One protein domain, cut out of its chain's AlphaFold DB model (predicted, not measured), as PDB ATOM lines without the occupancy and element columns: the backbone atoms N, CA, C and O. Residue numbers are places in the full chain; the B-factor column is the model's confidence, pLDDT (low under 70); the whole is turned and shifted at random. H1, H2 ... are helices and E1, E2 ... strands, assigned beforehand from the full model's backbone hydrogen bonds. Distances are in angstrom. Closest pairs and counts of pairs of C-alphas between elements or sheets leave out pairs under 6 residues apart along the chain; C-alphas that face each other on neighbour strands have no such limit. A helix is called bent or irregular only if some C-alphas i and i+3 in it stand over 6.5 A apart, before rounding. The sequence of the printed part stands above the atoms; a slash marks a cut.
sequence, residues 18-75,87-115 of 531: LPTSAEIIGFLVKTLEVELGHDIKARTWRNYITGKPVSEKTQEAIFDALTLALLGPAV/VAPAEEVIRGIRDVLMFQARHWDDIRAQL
ATOM      1  N   LEU A  18      42.355  33.385 -10.917       78.62
ATOM      2  CA  LEU A  18      41.888  34.445 -10.036       78.62
ATOM      3  C   LEU A  18      40.595  35.081 -10.580       78.62
ATOM      4  O   LEU A  18      40.502  35.349 -11.786       78.62
ATOM      5  N   PRO A  19      39.604  35.373  -9.714       81.06
ATOM      6  CA  PRO A  19      38.384  36.061 -10.126       81.06
ATOM      7  C   PRO A  19      38.690  37.489 -10.590       81.06
ATOM      8  O   PRO A  19      39.585  38.142 -10.061       81.06
ATOM      9  N   THR A  20      37.933  37.999 -11.554       86.31
ATOM     10  CA  THR A  20      37.950  39.421 -11.940       86.31
ATOM     11  C   THR A  20      37.369  40.301 -10.836       86.31
ATOM     12  O   THR A  20      36.524  39.861 -10.047       86.31
ATOM     13  N   SER A  21      37.743  41.581 -10.817       88.75
ATOM     14  CA  SER A  21      37.125  42.561  -9.921       88.75
ATOM     15  C   SER A  21      35.608  42.618 -10.132       88.75
ATOM     16  O   SER A  21      34.847  42.663  -9.171       88.75
ATOM     17  N   ALA A  22      35.139  42.501 -11.378       88.62
ATOM     18  CA  ALA A  22      33.719  42.526 -11.707       88.62
ATOM     19  C   ALA A  22      32.948  41.310 -11.161       88.62
ATOM     20  O   ALA A  22      31.782  41.442 -10.785       88.62
ATOM     21  N   GLU A  23      33.581  40.139 -11.056       84.38
ATOM     22  CA  GLU A  23      32.998  38.976 -10.376       84.38
ATOM     23  C   GLU A  23      32.895  39.199  -8.862       84.38
ATOM     24  O   GLU A  23      31.868  38.857  -8.270       84.38
ATOM     25  N   ILE A  24      33.911  39.819  -8.246       84.31
ATOM     26  CA  ILE A  24      33.936  40.164  -6.813       84.31
ATOM     27  C   ILE A  24      32.897  41.251  -6.488       84.31
ATOM     28  O   ILE A  24      32.087  41.097  -5.574       84.31
ATOM     29  N   ILE A  25      32.858  42.339  -7.259       88.69
ATOM     30  CA  ILE A  25      31.893  43.435  -7.098       88.69
ATOM     31  C   ILE A  25      30.480  42.958  -7.422       88.69
ATOM     32  O   ILE A  25      29.543  43.202  -6.661       88.69
ATOM     33  N   GLY A  26      30.329  42.216  -8.521       85.75
ATOM     34  CA  GLY A  26      29.080  41.584  -8.932       85.75
ATOM     35  C   GLY A  26      28.435  40.774  -7.818       85.75
ATOM     36  O   GLY A  26      27.218  40.750  -7.612       85.75
ATOM     37  N   PHE A  27      29.302  40.115  -7.074       76.75
ATOM     38  CA  PHE A  27      28.961  39.357  -5.908       76.75
ATOM     39  C   PHE A  27      28.614  40.239  -4.704       76.75
ATOM     40  O   PHE A  27      27.557  40.013  -4.123       76.75
ATOM     41  N   LEU A  28      29.416  41.257  -4.366       80.25
ATOM     42  CA  LEU A  28      29.151  42.172  -3.244       80.25
ATOM     43  C   LEU A  28      27.804  42.887  -3.386       80.25
ATOM     44  O   LEU A  28      27.014  42.894  -2.445       80.25
ATOM     45  N   VAL A  29      27.503  43.396  -4.583       84.56
ATOM     46  CA  VAL A  29      26.211  44.016  -4.922       84.56
ATOM     47  C   VAL A  29      25.053  43.068  -4.613       84.56
ATOM     48  O   VAL A  29      24.046  43.463  -4.033       84.56
ATOM     49  N   LYS A  30      25.201  41.783  -4.956       77.44
ATOM     50  CA  LYS A  30      24.179  40.771  -4.683       77.44
ATOM     51  C   LYS A  30      24.077  40.421  -3.195       77.44
ATOM     52  O   LYS A  30      22.978  40.137  -2.728       77.44
ATOM     53  N   THR A  31      25.196  40.399  -2.470       70.81
ATOM     54  CA  THR A  31      25.245  40.149  -1.018       70.81
ATOM     55  C   THR A  31      24.480  41.197  -0.238       70.81
ATOM     56  O   THR A  31      23.695  40.859   0.645       70.81
ATOM     57  N   LEU A  32      24.746  42.457  -0.575       72.38
ATOM     58  CA  LEU A  32      24.253  43.631   0.127       72.38
ATOM     59  C   LEU A  32      22.873  44.075  -0.377       72.38
ATOM     60  O   LEU A  32      22.388  45.106   0.065       72.38
ATOM     61  N   GLU A  33      22.259  43.318  -1.298       74.75
ATOM     62  CA  GLU A  33      20.990  43.672  -1.960       74.75
ATOM     63  C   GLU A  33      20.978  45.091  -2.514       74.75
ATOM     64  O   GLU A  33      19.991  45.816  -2.418       74.75
ATOM     65  N   VAL A  34      22.095  45.491  -3.110       82.75
ATOM     66  CA  VAL A  34      22.216  46.829  -3.667       82.75
ATOM     67  C   VAL A  34      21.236  46.964  -4.825       82.75
ATOM     68  O   VAL A  34      21.339  46.264  -5.839       82.75
ATOM     69  N   GLU A  35      20.288  47.883  -4.677       84.62
ATOM     70  CA  GLU A  35      19.391  48.265  -5.755       84.62
ATOM     71  C   GLU A  35      20.181  49.046  -6.804       84.62
ATOM     72  O   GLU A  35      20.575  50.197  -6.614       84.62
ATOM     73  N   LEU A  36      20.448  48.389  -7.929       86.62
ATOM     74  CA  LEU A  36      21.063  49.040  -9.075       86.62
ATOM     75  C   LEU A  36      20.038  49.969  -9.735       86.62
ATOM     76  O   LEU A  36      18.894  49.572  -9.968       86.62
ATOM     77  N   GLY A  37      20.462  51.191 -10.066       79.19
ATOM     78  CA  GLY A  37      19.601  52.180 -10.716       79.19
ATOM     79  C   GLY A  37      18.970  51.659 -12.014       79.19
ATOM     80  O   GLY A  37      19.535  50.805 -12.703       79.19
ATOM     81  N   HIS A  38      17.802  52.204 -12.376       77.75
ATOM     82  CA  HIS A  38      17.005  51.768 -13.536       77.75
ATOM     83  C   HIS A  38      17.762  51.787 -14.879       77.75
ATOM     84  O   HIS A  38      17.382  51.080 -15.816       77.75
ATOM     85  N   ASP A  39      18.855  52.543 -14.961       78.31
ATOM     86  CA  ASP A  39      19.715  52.636 -16.138       78.31
ATOM     87  C   ASP A  39      20.550  51.361 -16.382       78.31
ATOM     88  O   ASP A  39      20.967  51.085 -17.515       78.31
ATOM     89  N   ILE A  40      20.757  50.525 -15.357       86.50
ATOM     90  CA  ILE A  40      21.526  49.280 -15.462       86.50
ATOM     91  C   ILE A  40      20.592  48.132 -15.860       86.50
ATOM     92  O   ILE A  40      20.018  47.409 -15.046       86.50
ATOM     93  N   LYS A  41      20.463  47.913 -17.171       88.56
ATOM     94  CA  LYS A  41      19.666  46.802 -17.720       88.56
ATOM     95  C   LYS A  41      20.209  45.441 -17.262       88.56
ATOM     96  O   LYS A  41      21.417  45.210 -17.258       88.56
ATOM     97  N   ALA A  42      19.317  44.468 -17.052       84.81
ATOM     98  CA  ALA A  42      19.667  43.103 -16.624       84.81
ATOM     99  C   ALA A  42      20.685  42.379 -17.533       84.81
ATOM    100  O   ALA A  42      21.407  41.485 -17.087       84.81
ATOM    101  N   ARG A  43      20.739  42.729 -18.827       87.25
ATOM    102  CA  ARG A  43      21.759  42.221 -19.760       87.25
ATOM    103  C   ARG A  43      23.131  42.847 -19.495       87.25
ATOM    104  O   ARG A  43      24.119  42.123 -19.486       87.25
ATOM    105  N   THR A  44      23.184  44.158 -19.273       88.50
ATOM    106  CA  THR A  44      24.420  44.892 -18.969       88.50
ATOM    107  C   THR A  44      25.002  44.437 -17.636       88.50
ATOM    108  O   THR A  44      26.191  44.153 -17.560       88.50
ATOM    109  N   TRP A  45      24.144  44.245 -16.629       89.06
ATOM    110  CA  TRP A  45      24.535  43.657 -15.350       89.06
ATOM    111  C   TRP A  45      25.157  42.267 -15.513       89.06
ATOM    112  O   TRP A  45      26.248  42.011 -15.014       89.06
ATOM    113  N   ARG A  46      24.502  41.379 -16.279       86.12
ATOM    114  CA  ARG A  46      25.046  40.047 -16.583       86.12
ATOM    115  C   ARG A  46      26.398  40.110 -17.284       86.12
ATOM    116  O   ARG A  46      27.264  39.313 -16.959       86.12
ATOM    117  N   ASN A  47      26.577  41.033 -18.227       86.38
ATOM    118  CA  ASN A  47      27.867  41.212 -18.886       86.38
ATOM    119  C   ASN A  47      28.946  41.605 -17.867       86.38
ATOM    120  O   ASN A  47      29.960  40.918 -17.797       86.38
ATOM    121  N   TYR A  48      28.684  42.617 -17.035       88.31
ATOM    122  CA  TYR A  48      29.625  43.076 -16.013       88.31
ATOM    123  C   TYR A  48      30.072  41.936 -15.087       88.31
ATOM    124  O   TYR A  48      31.252  41.609 -15.051       88.31
ATOM    125  N   ILE A  49      29.139  41.230 -14.438       85.62
ATOM    126  CA  ILE A  49      29.472  40.166 -13.465       85.62
ATOM    127  C   ILE A  49      30.099  38.904 -14.079       85.62
ATOM    128  O   ILE A  49      30.402  37.962 -13.354       85.62
ATOM    129  N   THR A  50      30.221  38.844 -15.406       78.75
ATOM    130  CA  THR A  50      30.918  37.765 -16.128       78.75
ATOM    131  C   THR A  50      32.260  38.229 -16.692       78.75
ATOM    132  O   THR A  50      32.809  37.576 -17.574       78.75
ATOM    133  N   GLY A  51      32.761  39.386 -16.241       79.31
ATOM    134  CA  GLY A  51      34.029  39.957 -16.691       79.31
ATOM    135  C   GLY A  51      33.998  40.501 -18.122       79.31
ATOM    136  O   GLY A  51      35.048  40.799 -18.685       79.31
ATOM    137  N   LYS A  52      32.817  40.633 -18.747       84.56
ATOM    138  CA  LYS A  52      32.710  41.238 -20.081       84.56
ATOM    139  C   LYS A  52      32.796  42.760 -19.973       84.56
ATOM    140  O   LYS A  52      32.216  43.331 -19.045       84.56
ATOM    141  N   PRO A  53      33.429  43.431 -20.951       84.62
ATOM    142  CA  PRO A  53      33.553  44.878 -20.933       84.62
ATOM    143  C   PRO A  53      32.172  45.546 -20.945       84.62
ATOM    144  O   PRO A  53      31.254  45.137 -21.665       84.62
ATOM    145  N   VAL A  54      32.044  46.596 -20.141       90.19
ATOM    146  CA  VAL A  54      30.896  47.508 -20.093       90.19
ATOM    147  C   VAL A  54      31.415  48.943 -20.151       90.19
ATOM    148  O   VAL A  54      32.599  49.176 -19.921       90.19
ATOM    149  N   SER A  55      30.557  49.910 -20.485       91.81
ATOM    150  CA  SER A  55      30.986  51.312 -20.533       91.81
ATOM    151  C   SER A  55      31.395  51.820 -19.151       91.81
ATOM    152  O   SER A  55      30.798  51.423 -18.149       91.81
ATOM    153  N   GLU A  56      32.347  52.753 -19.108       90.38
ATOM    154  CA  GLU A  56      32.806  53.395 -17.869       90.38
ATOM    155  C   GLU A  56      31.640  54.012 -17.088       90.38
ATOM    156  O   GLU A  56      31.472  53.709 -15.914       90.38
ATOM    157  N   LYS A  57      30.718  54.703 -17.771       91.31
ATOM    158  CA  LYS A  57      29.476  55.217 -17.166       91.31
ATOM    159  C   LYS A  57      28.638  54.134 -16.462       91.31
ATOM    160  O   LYS A  57      27.996  54.401 -15.452       91.31
ATOM    161  N   THR A  58      28.600  52.910 -16.998       91.19
ATOM    162  CA  THR A  58      27.895  51.798 -16.331       91.19
ATOM    163  C   THR A  58      28.668  51.344 -15.094       91.19
ATOM    164  O   THR A  58      28.049  51.039 -14.078       91.19
ATOM    165  N   GLN A  59      30.002  51.288 -15.169       90.88
ATOM    166  CA  GLN A  59      30.833  50.950 -14.013       90.88
ATOM    167  C   GLN A  59      30.640  51.978 -12.900       90.88
ATOM    168  O   GLN A  59      30.311  51.582 -11.789       90.88
ATOM    169  N   GLU A  60      30.738  53.272 -13.208       92.62
ATOM    170  CA  GLU A  60      30.491  54.360 -12.253       92.62
ATOM    171  C   GLU A  60      29.143  54.185 -11.552       92.62
ATOM    172  O   GLU A  60      29.109  54.127 -10.330       92.62
ATOM    173  N   ALA A  61      28.061  53.955 -12.303       91.69
ATOM    174  CA  ALA A  61      26.732  53.747 -11.728       91.69
ATOM    175  C   ALA A  61      26.638  52.508 -10.810       91.69
ATOM    176  O   ALA A  61      25.909  52.524  -9.817       91.69
ATOM    177  N   ILE A  62      27.364  51.426 -11.120       92.44
ATOM    178  CA  ILE A  62      27.445  50.240 -10.249       92.44
ATOM    179  C   ILE A  62      28.179  50.590  -8.947       92.44
ATOM    180  O   ILE A  62      27.716  50.222  -7.867       92.44
ATOM    181  N   PHE A  63      29.308  51.294  -9.040       93.50
ATOM    182  CA  PHE A  63      30.100  51.684  -7.875       93.50
ATOM    183  C   PHE A  63      29.437  52.789  -7.047       93.50
ATOM    184  O   PHE A  63      29.602  52.786  -5.830       93.50
ATOM    185  N   ASP A  64      28.646  53.674  -7.654       91.56
ATOM    186  CA  ASP A  64      27.798  54.644  -6.955       91.56
ATOM    187  C   ASP A  64      26.778  53.911  -6.081       91.56
ATOM    188  O   ASP A  64      26.718  54.123  -4.869       91.56
ATOM    189  N   ALA A  65      26.026  52.977  -6.675       90.94
ATOM    190  CA  ALA A  65      25.041  52.183  -5.949       90.94
ATOM    191  C   ALA A  65      25.696  51.369  -4.820       90.94
ATOM    192  O   ALA A  65      25.196  51.343  -3.694       90.94
ATOM    193  N   LEU A  66      26.849  50.744  -5.095       90.62
ATOM    194  CA  LEU A  66      27.601  50.000  -4.087       90.62
ATOM    195  C   LEU A  66      28.095  50.907  -2.953       90.62
ATOM    196  O   LEU A  66      27.959  50.540  -1.790       90.62
ATOM    197  N   THR A  67      28.638  52.082  -3.270       90.69
ATOM    198  CA  THR A  67      29.117  53.055  -2.276       90.69
ATOM    199  C   THR A  67      27.988  53.485  -1.350       90.69
ATOM    200  O   THR A  67      28.143  53.443  -0.130       90.69
ATOM    201  N   LEU A  68      26.831  53.837  -1.912       89.19
ATOM    202  CA  LEU A  68      25.657  54.221  -1.130       89.19
ATOM    203  C   LEU A  68      25.185  53.083  -0.219       89.19
ATOM    204  O   LEU A  68      24.893  53.318   0.951       89.19
ATOM    205  N   ALA A  69      25.168  51.848  -0.720       85.69
ATOM    206  CA  ALA A  69      24.790  50.692   0.084       85.69
ATOM    207  C   ALA A  69      25.795  50.383   1.207       85.69
ATOM    208  O   ALA A  69      25.385  50.027   2.309       85.69
ATOM    209  N   LEU A  70      27.098  50.539   0.949       84.56
ATOM    210  CA  LEU A  70      28.154  50.352   1.951       84.56
ATOM    211  C   LEU A  70      28.105  51.418   3.049       84.56
ATOM    212  O   LEU A  70      28.342  51.108   4.215       84.56
ATOM    213  N   LEU A  71      27.793  52.662   2.685       83.62
ATOM    214  CA  LEU A  71      27.609  53.753   3.639       83.62
ATOM    215  C   LEU A  71      26.302  53.598   4.429       83.62
ATOM    216  O   LEU A  71      26.260  53.915   5.619       83.62
ATOM    217  N   GLY A  72      25.241  53.092   3.796       82.88
ATOM    218  CA  GLY A  72      23.950  52.830   4.427       82.88
ATOM    219  C   GLY A  72      23.410  54.054   5.186       82.88
ATOM    220  O   GLY A  72      23.274  55.126   4.601       82.88
ATOM    221  N   PRO A  73      23.109  53.956   6.496       76.94
ATOM    222  CA  PRO A  73      22.617  55.095   7.277       76.94
ATOM    223  C   PRO A  73      23.683  56.173   7.539       76.94
ATOM    224  O   PRO A  73      23.342  57.257   8.001       76.94
ATOM    225  N   ALA A  74      24.959  55.884   7.268       78.69
ATOM    226  CA  ALA A  74      26.064  56.827   7.406       78.69
ATOM    227  C   ALA A  74      26.341  57.617   6.116       78.69
ATOM    228  O   ALA A  74      27.351  58.319   6.050       78.69
ATOM    229  N   VAL A  75      25.477  57.512   5.093       83.44
ATOM    230  CA  VAL A  75      25.563  58.369   3.902       83.44
ATOM    231  C   VAL A  75      25.500  59.831   4.358       83.44
ATOM    232  O   VAL A  75      24.506  60.236   4.966       83.44
ATOM    233  N   VAL A  87      35.236  72.226   4.028       84.56
ATOM    234  CA  VAL A  87      33.931  71.589   3.945       84.56
ATOM    235  C   VAL A  87      33.750  71.142   2.505       84.56
ATOM    236  O   VAL A  87      33.983  71.936   1.594       84.56
ATOM    237  N   ALA A  88      33.385  69.879   2.309       86.19
ATOM    238  CA  ALA A  88      33.100  69.321   0.994       86.19
ATOM    239  C   ALA A  88      31.631  68.890   0.918       86.19
ATOM    240  O   ALA A  88      31.137  68.276   1.867       86.19
ATOM    241  N   PRO A  89      30.929  69.153  -0.194       90.31
ATOM    242  CA  PRO A  89      29.600  68.602  -0.419       90.31
ATOM    243  C   PRO A  89      29.609  67.072  -0.295       90.31
ATOM    244  O   PRO A  89      30.524  66.407  -0.786       90.31
ATOM    245  N   ALA A  90      28.569  66.485   0.304       87.19
ATOM    246  CA  ALA A  90      28.434  65.032   0.448       87.19
ATOM    247  C   ALA A  90      28.603  64.284  -0.878       87.19
ATOM    248  O   ALA A  90      29.213  63.218  -0.908       87.19
ATOM    249  N   GLU A  91      28.110  64.852  -1.982       87.81
ATOM    250  CA  GLU A  91      28.266  64.279  -3.320       87.81
ATOM    251  C   GLU A  91      29.736  64.133  -3.731       87.81
ATOM    252  O   GLU A  91      30.096  63.141  -4.360       87.81
ATOM    253  N   GLU A  92      30.598  65.085  -3.363       86.50
ATOM    254  CA  GLU A  92      32.036  65.008  -3.640       86.50
ATOM    255  C   GLU A  92      32.713  63.941  -2.779       86.50
ATOM    256  O   GLU A  92      33.556  63.196  -3.275       86.50
ATOM    257  N   VAL A  93      32.299  63.800  -1.515       84.56
ATOM    258  CA  VAL A  93      32.813  62.753  -0.617       84.56
ATOM    259  C   VAL A  93      32.413  61.359  -1.107       84.56
ATOM    260  O   VAL A  93      33.256  60.467  -1.188       84.56
ATOM    261  N   ILE A  94      31.144  61.172  -1.477       87.19
ATOM    262  CA  ILE A  94      30.628  59.910  -2.028       87.19
ATOM    263  C   ILE A  94      31.367  59.563  -3.324       87.19
ATOM    264  O   ILE A  94      31.816  58.429  -3.492       87.19
ATOM    265  N   ARG A  95      31.564  60.551  -4.206       89.81
ATOM    266  CA  ARG A  95      32.337  60.393  -5.443       89.81
ATOM    267  C   ARG A  95      33.780  59.981  -5.166       89.81
ATOM    268  O   ARG A  95      34.273  59.057  -5.802       89.81
ATOM    269  N   GLY A  96      34.425  60.605  -4.181       85.56
ATOM    270  CA  GLY A  96      35.767  60.228  -3.750       85.56
ATOM    271  C   GLY A  96      35.841  58.764  -3.314       85.56
ATOM    272  O   GLY A  96      36.706  58.032  -3.781       85.56
ATOM    273  N   ILE A  97      34.901  58.294  -2.485       85.81
ATOM    274  CA  ILE A  97      34.857  56.887  -2.040       85.81
ATOM    275  C   ILE A  97      34.672  55.934  -3.229       85.81
ATOM    276  O   ILE A  97      35.377  54.926  -3.329       85.81
ATOM    277  N   ARG A  98      33.759  56.263  -4.149       91.56
ATOM    278  CA  ARG A  98      33.547  55.502  -5.386       91.56
ATOM    279  C   ARG A  98      34.836  55.388  -6.196       91.56
ATOM    280  O   ARG A  98      35.199  54.284  -6.601       91.56
ATOM    281  N   ASP A  99      35.525  56.505  -6.418       87.62
ATOM    282  CA  ASP A  99      36.748  56.553  -7.222       87.62
ATOM    283  C   ASP A  99      37.852  55.686  -6.610       87.62
ATOM    284  O   ASP A  99      38.544  54.966  -7.330       87.62
ATOM    285  N   VAL A 100      37.951  55.659  -5.276       83.56
ATOM    286  CA  VAL A 100      38.858  54.750  -4.562       83.56
ATOM    287  C   VAL A 100      38.502  53.290  -4.821       83.56
ATOM    288  O   VAL A 100      39.380  52.511  -5.185       83.56
ATOM    289  N   LEU A 101      37.234  52.899  -4.676       87.06
ATOM    290  CA  LEU A 101      36.809  51.516  -4.920       87.06
ATOM    291  C   LEU A 101      37.059  51.086  -6.374       87.06
ATOM    292  O   LEU A 101      37.512  49.966  -6.617       87.06
ATOM    293  N   MET A 102      36.806  51.975  -7.336       90.06
ATOM    294  CA  MET A 102      37.091  51.728  -8.749       90.06
ATOM    295  C   MET A 102      38.589  51.584  -9.013       90.06
ATOM    296  O   MET A 102      38.992  50.690  -9.757       90.06
ATOM    297  N   PHE A 103      39.415  52.431  -8.396       84.75
ATOM    298  CA  PHE A 103      40.868  52.335  -8.496       84.75
ATOM    299  C   PHE A 103      41.378  50.986  -7.972       84.75
ATOM    300  O   PHE A 103      42.138  50.316  -8.666       84.75
ATOM    301  N   GLN A 104      40.890  50.531  -6.812       82.75
ATOM    302  CA  GLN A 104      41.243  49.215  -6.259       82.75
ATOM    303  C   GLN A 104      40.818  48.059  -7.175       82.75
ATOM    304  O   GLN A 104      41.570  47.108  -7.375       82.75
ATOM    305  N   ALA A 105      39.620  48.144  -7.758       88.31
ATOM    306  CA  ALA A 105      39.123  47.134  -8.687       88.31
ATOM    307  C   ALA A 105      39.991  47.034  -9.953       88.31
ATOM    308  O   ALA A 105      40.341  45.930 -10.368       88.31
ATOM    309  N   ARG A 106      40.382  48.180 -10.527       86.38
ATOM    310  CA  ARG A 106      41.297  48.242 -11.680       86.38
ATOM    311  C   ARG A 106      42.663  47.667 -11.330       86.38
ATOM    312  O   ARG A 106      43.146  46.802 -12.045       86.38
ATOM    313  N   HIS A 107      43.220  48.068 -10.192       79.38
ATOM    314  CA  HIS A 107      44.509  47.569  -9.724       79.38
ATOM    315  C   HIS A 107      44.528  46.036  -9.579       79.38
ATOM    316  O   HIS A 107      45.464  45.380 -10.029       79.38
ATOM    317  N   TRP A 108      43.464  45.444  -9.026       84.38
ATOM    318  CA  TRP A 108      43.316  43.987  -8.965       84.38
ATOM    319  C   TRP A 108      43.260  43.334 -10.352       84.38
ATOM    320  O   TRP A 108      43.919  42.318 -10.588       84.38
ATOM    321  N   ASP A 109      42.490  43.905 -11.280       85.44
ATOM    322  CA  ASP A 109      42.409  43.388 -12.646       85.44
ATOM    323  C   ASP A 109      43.739  43.531 -13.402       85.44
ATOM    324  O   ASP A 109      44.068  42.647 -14.192       85.44
ATOM    325  N   ASP A 110      44.528  44.572 -13.124       80.06
ATOM    326  CA  ASP A 110      45.871  44.760 -13.679       80.06
ATOM    327  C   ASP A 110      46.833  43.672 -13.175       80.06
ATOM    328  O   ASP A 110      47.500  43.025 -13.981       80.06
ATOM    329  N   ILE A 111      46.848  43.387 -11.865       75.62
ATOM    330  CA  ILE A 111      47.624  42.275 -11.277       75.62
ATOM    331  C   ILE A 111      47.216  40.947 -11.914       75.62
ATOM    332  O   ILE A 111      48.054  40.131 -12.302       75.62
ATOM    333  N   ARG A 112      45.907  40.729 -12.054       80.75
ATOM    334  CA  ARG A 112      45.370  39.540 -12.706       80.75
ATOM    335  C   ARG A 112      45.834  39.469 -14.161       80.75
ATOM    336  O   ARG A 112      46.269  38.410 -14.595       80.75
ATOM    337  N   ALA A 113      45.776  40.559 -14.920       78.31
ATOM    338  CA  ALA A 113      46.212  40.595 -16.316       78.31
ATOM    339  C   ALA A 113      47.722  40.346 -16.484       78.31
ATOM    340  O   ALA A 113      48.140  39.823 -17.515       78.31
ATOM    341  N   GLN A 114      48.525  40.677 -15.469       70.50
ATOM    342  CA  GLN A 114      49.963  40.406 -15.431       70.50
ATOM    343  C   GLN A 114      50.297  38.929 -15.172       70.50
ATOM    344  O   GLN A 114      51.428  38.518 -15.434       70.50
ATOM    345  N   LEU A 115      49.339  38.104 -14.718       71.19
ATOM    346  CA  LEU A 115      49.521  36.652 -14.691       71.19
ATOM    347  C   LEU A 115      49.543  36.128 -16.138       71.19
ATOM    348  O   LEU A 115      48.546  36.235 -16.858       71.19
TER     349      LEU A 115
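What this domain is: This is residues 18 to 75 and 87 to 115 of the 531 residues of the protein "HTH cro/C1-type domain-containing protein" of Vitiosangium sp. GDMCC 1.1324 (UniProt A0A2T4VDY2). One long helix, H4, makes the long axis; H3 and H1 pack crosswise on it, and short H2 packs on H1, away from H4. The printed part has 87 residues with four named helices and one named strand, ordered H1, H2, H3, E1, H4: mostly helix. It is compact, radius of gyration of the C-alphas 13.1 A, spanning 42 by 28 by 22 A.

Where its parts are: H4, residues 90 to 114, runs 36.4 A from C-alpha 90 (28.434, 65.032, 0.448). E1 is residues 87 to 89. H3, residues 56 to 74, 26.4 A, has a kink of 32 degrees near residue 68 and is irregular: C-alphas 70 and 73 are 9.0 A apart. H1, residues 21 to 31, 15.0 A, begins at C-alpha 21 (37.125, 42.561, -9.921). H2 is residues 42 to 48.

How they stand to each other: H4 touches H3 with residues 94 to 102 alone, and H3 touches H4 with residues 60 to 68 alone; the closest C-alphas, Arg 98 and Phe 63, are 5.7 A apart, at a steep tilt of 57 degrees, opposite ways. H4 touches H1 with residues 105 to 109 alone; the closest C-alphas are Ala 105 and Ser 21, 5.1 A. H1 and H2, a helical hairpin, only just touch, with 3 pairs of C-alphas within 8 A, the closest Ala 22 and Tyr 48, 6.0 A. H2 and H4 are apart. E1 pairs with no named strand. Every O i to N i+4 pair is within hydrogen-bond range in H1, H2 and H4, and 13 of 15 in H3.

The domain as a whole: The farthest C-alphas, Val 87 and Leu 115, are 42.6 A apart. Residues 76 to 86 are not printed; C-alphas 75 and 87 are 15.6 A apart across the cut. Of the links printed whole, none is long. No printed residue is under 70 in pLDDT.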